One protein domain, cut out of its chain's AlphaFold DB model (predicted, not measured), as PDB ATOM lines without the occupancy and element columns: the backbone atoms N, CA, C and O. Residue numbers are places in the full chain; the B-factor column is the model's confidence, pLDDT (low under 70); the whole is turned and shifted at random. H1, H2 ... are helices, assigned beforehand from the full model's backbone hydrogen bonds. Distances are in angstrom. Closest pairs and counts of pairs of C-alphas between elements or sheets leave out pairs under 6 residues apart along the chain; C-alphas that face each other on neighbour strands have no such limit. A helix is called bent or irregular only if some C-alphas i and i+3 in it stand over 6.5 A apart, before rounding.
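AT A GLANCE: This is residues 53 to 105 of the 115 residues of the protein "Protein disulfide-isomerase TMX3" of Bactrocera latifrons (UniProt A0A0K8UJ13). Two long helices meet near their ends as an open V, with H1 as the shorter arm, a tight turn at Asn 74 as the corner and H2 as the longer arm, which is kinked near residue 82. Residues 53 to 66 of H1 and residues 83 to 105, of which 83 to 103 belong to H2, stand free, and the space between the arms is empty. The printed part has 53 residues with two named helices, H1 then H2, and no named strand; the class is all helix. The whole is extended, with a radius of gyration of the C-alphas of 15.9 A, and flat, spanning 46 by 32 by 9 A.

IN THESE COORDINATES: H1 holds residues 53 to 73 and is 30.2 A long from first to last C-alpha. It begins at C-alpha 53, at (-21.564, 4.281, -15.573), and ends at C-alpha 73, at (5.150, 15.398, -24.122). H2 holds residues 75 to 103, is 38.7 A long and ends at C-alpha 103, at (-28.421, 10.930, -52.350).

HOW THE PARTS SIT: The link from H1 to H2 is tight, with one residue between them. H1 and H2 only just touch, with 3 pairs of C-alphas within 8 A, H1 with residues 67 to 71 alone and H2 with residue 78 alone. The closest C-alphas are those of Trp 71 and Thr 78, 5.9 A apart. The helices run opposite ways at a steep tilt of 53 degrees, and their centres are 20.9 A apart. H2 has a kink of 32 degrees near residue 82; it is neither bent nor irregular, but only just: C-alphas 81 and 84 are 6.1 A apart. Every O i to N i+4 pair is within hydrogen-bond range in H1, and 22 of 25 are in H2.

THE WHOLE: The two C-alphas farthest apart are those of Gly 73 and Ser 105, 47.3 A. The printed part has no cut. The mean pLDDT of the printed part is 86.1, and residues 98 to 105 are under 70.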
ATOM      1  N   LEU A  53     -21.803   2.834 -15.617       83.88
ATOM      2  CA  LEU A  53     -21.564   4.281 -15.573       83.88
ATOM      3  C   LEU A  53     -20.220   4.641 -14.926       83.88
ATOM      4  O   LEU A  53     -19.536   5.551 -15.394       83.88
ATOM      5  N   VAL A  54     -19.828   3.935 -13.863       84.19
ATOM      6  CA  VAL A  54     -18.542   4.140 -13.180       84.19
ATOM      7  C   VAL A  54     -17.394   3.679 -14.075       84.19
ATOM      8  O   VAL A  54     -16.422   4.418 -14.229       84.19
ATOM      9  N   ARG A  55     -17.542   2.534 -14.757       85.12
ATOM     10  CA  ARG A  55     -16.578   2.045 -15.759       85.12
ATOM     11  C   ARG A  55     -16.371   3.049 -16.892       85.12
ATOM     12  O   ARG A  55     -15.233   3.381 -17.208       85.12
ATOM     13  N   VAL A  56     -17.454   3.579 -17.466       89.88
ATOM     14  CA  VAL A  56     -17.380   4.589 -18.537       89.88
ATOM     15  C   VAL A  56     -16.708   5.868 -18.036       89.88
ATOM     16  O   VAL A  56     -15.820   6.392 -18.705       89.88
ATOM     17  N   ARG A  57     -17.062   6.356 -16.840       88.69
ATOM     18  CA  ARG A  57     -16.399   7.530 -16.243       88.69
ATOM     19  C   ARG A  57     -14.904   7.294 -16.022       88.69
ATOM     20  O   ARG A  57     -14.117   8.185 -16.334       88.69
ATOM     21  N   ARG A  58     -14.514   6.111 -15.529       89.62
ATOM     22  CA  ARG A  58     -13.105   5.717 -15.361       89.62
ATOM     23  C   ARG A  58     -12.383   5.708 -16.709       89.62
ATOM     24  O   ARG A  58     -11.356   6.367 -16.830       89.62
ATOM     25  N   ALA A  59     -12.961   5.078 -17.731       91.75
ATOM     26  CA  ALA A  59     -12.385   5.038 -19.074       91.75
ATOM     27  C   ALA A  59     -12.209   6.446 -19.673       91.75
ATOM     28  O   ALA A  59     -11.141   6.778 -20.177       91.75
ATOM     29  N   ILE A  60     -13.221   7.316 -19.562       93.88
ATOM     30  CA  ILE A  60     -13.126   8.709 -20.025       93.88
ATOM     31  C   ILE A  60     -12.015   9.454 -19.279       93.88
ATOM     32  O   ILE A  60     -11.251  10.197 -19.897       93.88
ATOM     33  N   PHE A  61     -11.914   9.277 -17.961       93.69
ATOM     34  CA  PHE A  61     -10.870   9.913 -17.162       93.69
ATOM     35  C   PHE A  61      -9.471   9.445 -17.578       93.69
ATOM     36  O   PHE A  61      -8.591  10.279 -17.785       93.69
ATOM     37  N   GLU A  62      -9.278   8.139 -17.753       94.12
ATOM     38  CA  GLU A  62      -8.012   7.548 -18.196       94.12
ATOM     39  C   GLU A  62      -7.616   8.042 -19.588       94.12
ATOM     40  O   GLU A  62      -6.487   8.497 -19.773       94.12
ATOM     41  N   VAL A  63      -8.557   8.064 -20.537       93.88
ATOM     42  CA  VAL A  63      -8.328   8.599 -21.889       93.88
ATOM     43  C   VAL A  63      -7.961  10.080 -21.836       93.88
ATOM     44  O   VAL A  63      -6.985  10.494 -22.456       93.88
ATOM     45  N   ARG A  64      -8.693  10.897 -21.066       92.81
ATOM     46  CA  ARG A  64      -8.401  12.337 -20.932       92.81
ATOM     47  C   ARG A  64      -7.046  12.594 -20.285       92.81
ATOM     48  O   ARG A  64      -6.325  13.487 -20.725       92.81
ATOM     49  N   LYS A  65      -6.703  11.833 -19.244       93.50
ATOM     50  CA  LYS A  65      -5.408  11.929 -18.568       93.50
ATOM     51  C   LYS A  65      -4.282  11.531 -19.521       93.50
ATOM     52  O   LYS A  65      -3.351  12.310 -19.686       93.50
ATOM     53  N   GLY A  66      -4.412  10.386 -20.194       92.44
ATOM     54  CA  GLY A  66      -3.444   9.916 -21.184       92.44
ATOM     55  C   GLY A  66      -3.250  10.926 -22.311       92.44
ATOM     56  O   GLY A  66      -2.120  11.282 -22.628       92.44
ATOM     57  N   LEU A  67      -4.342  11.488 -22.833       91.94
ATOM     58  CA  LEU A  67      -4.291  12.547 -23.838       91.94
ATOM     59  C   LEU A  67      -3.562  13.793 -23.325       91.94
ATOM     60  O   LEU A  67      -2.729  14.352 -24.034       91.94
ATOM     61  N   SER A  68      -3.845  14.226 -22.092       92.12
ATOM     62  CA  SER A  68      -3.164  15.376 -21.493       92.12
ATOM     63  C   SER A  68      -1.671  15.126 -21.280       92.12
ATOM     64  O   SER A  68      -0.885  16.063 -21.433       92.12
ATOM     65  N   ASP A  69      -1.280  13.910 -20.905       93.06
ATOM     66  CA  ASP A  69       0.121  13.544 -20.695       93.06
ATOM     67  C   ASP A  69       0.865  13.461 -22.039       93.06
ATOM     68  O   ASP A  69       1.952  14.026 -22.178       93.06
ATOM     69  N   MET A  70       0.237  12.881 -23.071       92.56
ATOM     70  CA  MET A  70       0.758  12.875 -24.444       92.56
ATOM     71  C   MET A  70       0.920  14.295 -25.001       92.56
ATOM     72  O   MET A  70       1.968  14.628 -25.560       92.56
ATOM     73  N   TRP A  71      -0.080  15.157 -24.786       91.88
ATOM     74  CA  TRP A  71      -0.065  16.544 -25.249       91.88
ATOM     75  C   TRP A  71       1.078  17.356 -24.634       91.88
ATOM     76  O   TRP A  71       1.715  18.147 -25.327       91.88
ATOM     77  N   LYS A  72       1.367  17.146 -23.343       93.00
ATOM     78  CA  LYS A  72       2.512  17.776 -22.664       93.00
ATOM     79  C   LYS A  72       3.855  17.261 -23.177       93.00
ATOM     80  O   LYS A  72       4.812  18.027 -23.193       93.00
ATOM     81  N   GLY A  73       3.933  15.990 -23.570       93.31
ATOM     82  CA  GLY A  73       5.150  15.398 -24.122       93.31
ATOM     83  C   GLY A  73       5.471  15.931 -25.518       93.31
ATOM     84  O   GLY A  73       6.546  16.480 -25.747       93.31
ATOM     85  N   ASN A  74       4.537  15.777 -26.459       91.56
ATOM     86  CA  ASN A  74       4.677  16.307 -27.813       91.56
ATOM     87  C   ASN A  74       3.293  16.582 -28.431       91.56
ATOM     88  O   ASN A  74       2.626  15.647 -28.898       91.56
ATOM     89  N   PRO A  75       2.855  17.851 -28.487       91.00
ATOM     90  CA  PRO A  75       1.529  18.194 -28.989       91.00
ATOM     91  C   PRO A  75       1.390  17.946 -30.498       91.00
ATOM     92  O   PRO A  75       0.312  17.566 -30.954       91.00
ATOM     93  N   VAL A  76       2.472  18.088 -31.275       93.19
ATOM     94  CA  VAL A  76       2.453  17.860 -32.731       93.19
ATOM     95  C   VAL A  76       2.229  16.381 -33.026       93.19
ATOM     96  O   VAL A  76       1.306  16.031 -33.758       93.19
ATOM     97  N   LEU A  77       3.020  15.504 -32.399       90.69
ATOM     98  CA  LEU A  77       2.886  14.054 -32.564       90.69
ATOM     99  C   LEU A  77       1.503  13.570 -32.106       90.69
ATOM    100  O   LEU A  77       0.857  12.793 -32.804       90.69
ATOM    101  N   THR A  78       1.026  14.076 -30.965       92.00
ATOM    102  CA  THR A  78      -0.300  13.737 -30.425       92.00
ATOM    103  C   THR A  78      -1.412  14.138 -31.391       92.00
ATOM    104  O   THR A  78      -2.309  13.340 -31.657       92.00
ATOM    105  N   THR A  79      -1.326  15.336 -31.975       90.62
ATOM    106  CA  THR A  79      -2.306  15.820 -32.957       90.62
ATOM    107  C   THR A  79      -2.284  14.997 -34.241       90.62
ATOM    108  O   THR A  79      -3.340  14.752 -34.801       90.62
ATOM    109  N   VAL A  80      -1.130  14.518 -34.708       93.88
ATOM    110  CA  VAL A  80      -1.075  13.647 -35.897       93.88
ATOM    111  C   VAL A  80      -1.666  12.266 -35.596       93.88
ATOM    112  O   VAL A  80      -2.505  11.781 -36.354       93.88
ATOM    113  N   ILE A  81      -1.273  11.657 -34.473       91.62
ATOM    114  CA  ILE A  81      -1.710  10.308 -34.077       91.62
ATOM    115  C   ILE A  81      -3.217  10.254 -33.811       91.62
ATOM    116  O   ILE A  81      -3.843   9.262 -34.167       91.62
ATOM    117  N   LEU A  82      -3.809  11.290 -33.206       91.38
ATOM    118  CA  LEU A  82      -5.257  11.350 -32.965       91.38
ATOM    119  C   LEU A  82      -6.029  12.041 -34.082       91.38
ATOM    120  O   LEU A  82      -7.096  11.580 -34.469       91.38
ATOM    121  N   GLY A  83      -5.513  13.144 -34.607       93.06
ATOM    122  CA  GLY A  83      -6.210  13.967 -35.588       93.06
ATOM    123  C   GLY A  83      -6.411  13.258 -36.919       93.06
ATOM    124  O   GLY A  83      -7.465  13.427 -37.519       93.06
ATOM    125  N   LEU A  84      -5.467  12.419 -37.357       93.69
ATOM    126  CA  LEU A  84      -5.626  11.655 -38.594       93.69
ATOM    127  C   LEU A  84      -6.763  10.616 -38.501       93.69
ATOM    128  O   LEU A  84      -7.682  10.691 -39.319       93.69
ATOM    129  N   PRO A  85      -6.784   9.687 -37.519       92.81
ATOM    130  CA  PRO A  85      -7.899   8.754 -37.383       92.81
ATOM    131  C   PRO A  85      -9.214   9.459 -37.032       92.81
ATOM    132  O   PRO A  85     -10.245   9.092 -37.587       92.81
ATOM    133  N   CYS A  86      -9.209  10.498 -36.185       93.31
ATOM    134  CA  CYS A  86     -10.424  11.269 -35.893       93.31
ATOM    135  C   CYS A  86     -10.948  12.020 -37.124       93.31
ATOM    136  O   CYS A  86     -12.159  12.071 -37.333       93.31
ATOM    137  N   GLY A  87     -10.067  12.584 -37.950       94.06
ATOM    138  CA  GLY A  87     -10.431  13.261 -39.193       94.06
ATOM    139  C   GLY A  87     -11.017  12.289 -40.211       94.06
ATOM    140  O   GLY A  87     -12.084  12.546 -40.762       94.06
ATOM    141  N   PHE A  88     -10.387  11.127 -40.388       95.38
ATOM    142  CA  PHE A  88     -10.914  10.071 -41.251       95.38
ATOM    143  C   PHE A  88     -12.277   9.554 -40.768       95.38
ATOM    144  O   PHE A  88     -13.217   9.457 -41.555       95.38
ATOM    145  N   LEU A  89     -12.425   9.311 -39.461       94.06
ATOM    146  CA  LEU A  89     -13.704   8.944 -38.851       94.06
ATOM    147  C   LEU A  89     -14.769  10.024 -39.086       94.06
ATOM    148  O   LEU A  89     -15.911   9.701 -39.395       94.06
ATOM    149  N   SER A  90     -14.396  11.301 -38.974       92.00
ATOM    150  CA  SER A  90     -15.308  12.424 -39.207       92.00
ATOM    151  C   SER A  90     -15.794  12.463 -40.654       92.00
ATOM    152  O   SER A  90     -16.972  12.719 -40.872       92.00
ATOM    153  N   LEU A  91     -14.933  12.156 -41.631       91.44
ATOM    154  CA  LEU A  91     -15.332  12.047 -43.040       91.44
ATOM    155  C   LEU A  91     -16.292  10.878 -43.275       91.44
ATOM    156  O   LEU A  91     -17.281  11.045 -43.984       91.44
ATOM    157  N   ILE A  92     -16.047   9.723 -42.648       92.19
ATOM    158  CA  ILE A  92     -16.953   8.569 -42.733       92.19
ATOM    159  C   ILE A  92     -18.320   8.925 -42.149       92.19
ATOM    160  O   ILE A  92     -19.337   8.737 -42.810       92.19
ATOM    161  N   LEU A  93     -18.355   9.479 -40.934       89.81
ATOM    162  CA  LEU A  93     -19.604   9.879 -40.284       89.81
ATOM    163  C   LEU A  93     -20.315  10.968 -41.093       89.81
ATOM    164  O   LEU A  93     -21.517  10.879 -41.309       89.81
ATOM    165  N   TYR A  94     -19.583  11.952 -41.611       88.62
ATOM    166  CA  TYR A  94     -20.146  12.967 -42.493       88.62
ATOM    167  C   TYR A  94     -20.774  12.343 -43.746       88.62
ATOM    168  O   TYR A  94     -21.897  12.687 -44.096       88.62
ATOM    169  N   SER A  95     -20.101  11.383 -44.385       86.44
ATOM    170  CA  SER A  95     -20.652  10.682 -45.550       86.44
ATOM    171  C   SER A  95     -21.879   9.831 -45.209       86.44
ATOM    172  O   SER A  95     -22.835   9.831 -45.970       86.44
ATOM    173  N   ALA A  96     -21.906   9.179 -44.045       85.12
ATOM    174  CA  ALA A  96     -23.030   8.347 -43.623       85.12
ATOM    175  C   ALA A  96     -24.263   9.163 -43.197       85.12
ATOM    176  O   ALA A  96     -25.380   8.758 -43.476       85.12
ATOM    177  N   PHE A  97     -24.079  10.302 -42.517       80.19
ATOM    178  CA  PHE A  97     -25.193  11.125 -42.022       80.19
ATOM    179  C   PHE A  97     -25.629  12.224 -43.000       80.19
ATOM    180  O   PHE A  97     -26.797  12.594 -43.015       80.19
ATOM    181  N   CYS A  98     -24.698  12.791 -43.769       67.69
ATOM    182  CA  CYS A  98     -24.952  13.918 -44.671       67.69
ATOM    183  C   CYS A  98     -24.943  13.487 -46.143       67.69
ATOM    184  O   CYS A  98     -25.682  14.042 -46.949       67.69
ATOM    185  N   GLY A  99     -24.140  12.477 -46.499       63.22
ATOM    186  CA  GLY A  99     -24.165  11.892 -47.841       63.22
ATOM    187  C   GLY A  99     -25.477  11.164 -48.136       63.22
ATOM    188  O   GLY A  99     -25.989  11.299 -49.239       63.22
ATOM    189  N   ASP A 100     -26.076  10.501 -47.144       61.00
ATOM    190  CA  ASP A 100     -27.382   9.833 -47.290       61.00
ATOM    191  C   ASP A 100     -28.536  10.841 -47.503       61.00
ATOM    192  O   ASP A 100     -29.441  10.605 -48.297       61.00
ATOM    193  N   CYS A 101     -28.452  12.036 -46.896       55.56
ATOM    194  CA  CYS A 101     -29.383  13.145 -47.161       55.56
ATOM    195  C   CYS A 101     -29.224  13.759 -48.564       55.56
ATOM    196  O   CYS A 101     -30.179  14.325 -49.084       55.56
ATOM    197  N   PHE A 102     -28.025  13.706 -49.155       53.84
ATOM    198  CA  PHE A 102     -27.765  14.260 -50.489       53.84
ATOM    199  C   PHE A 102     -28.178  13.283 -51.599       53.84
ATOM    200  O   PHE A 102     -28.738  13.716 -52.597       53.84
ATOM    201  N   VAL A 103     -27.981  11.972 -51.400       54.25
ATOM    202  CA  VAL A 103     -28.421  10.930 -52.350       54.25
ATOM    203  C   VAL A 103     -29.949  10.884 -52.465       54.25
ATOM    204  O   VAL A 103     -30.463  10.804 -53.573       54.25
ATOM    205  N   ALA A 104     -30.683  11.035 -51.358       53.69
ATOM    206  CA  ALA A 104     -32.149  11.096 -51.389       53.69
ATOM    207  C   ALA A 104     -32.710  12.370 -52.055       53.69
ATOM    208  O   ALA A 104     -33.888  12.405 -52.386       53.69
ATOM    209  N   SER A 105     -31.895  13.416 -52.245       52.00
ATOM    210  CA  SER A 105     -32.319  14.656 -52.909       52.00
ATOM    211  C   SER A 105     -32.084  14.643 -54.425       52.00
ATOM    212  O   SER A 105     -32.575  15.546 -55.094       52.00
TER     213      SER A 105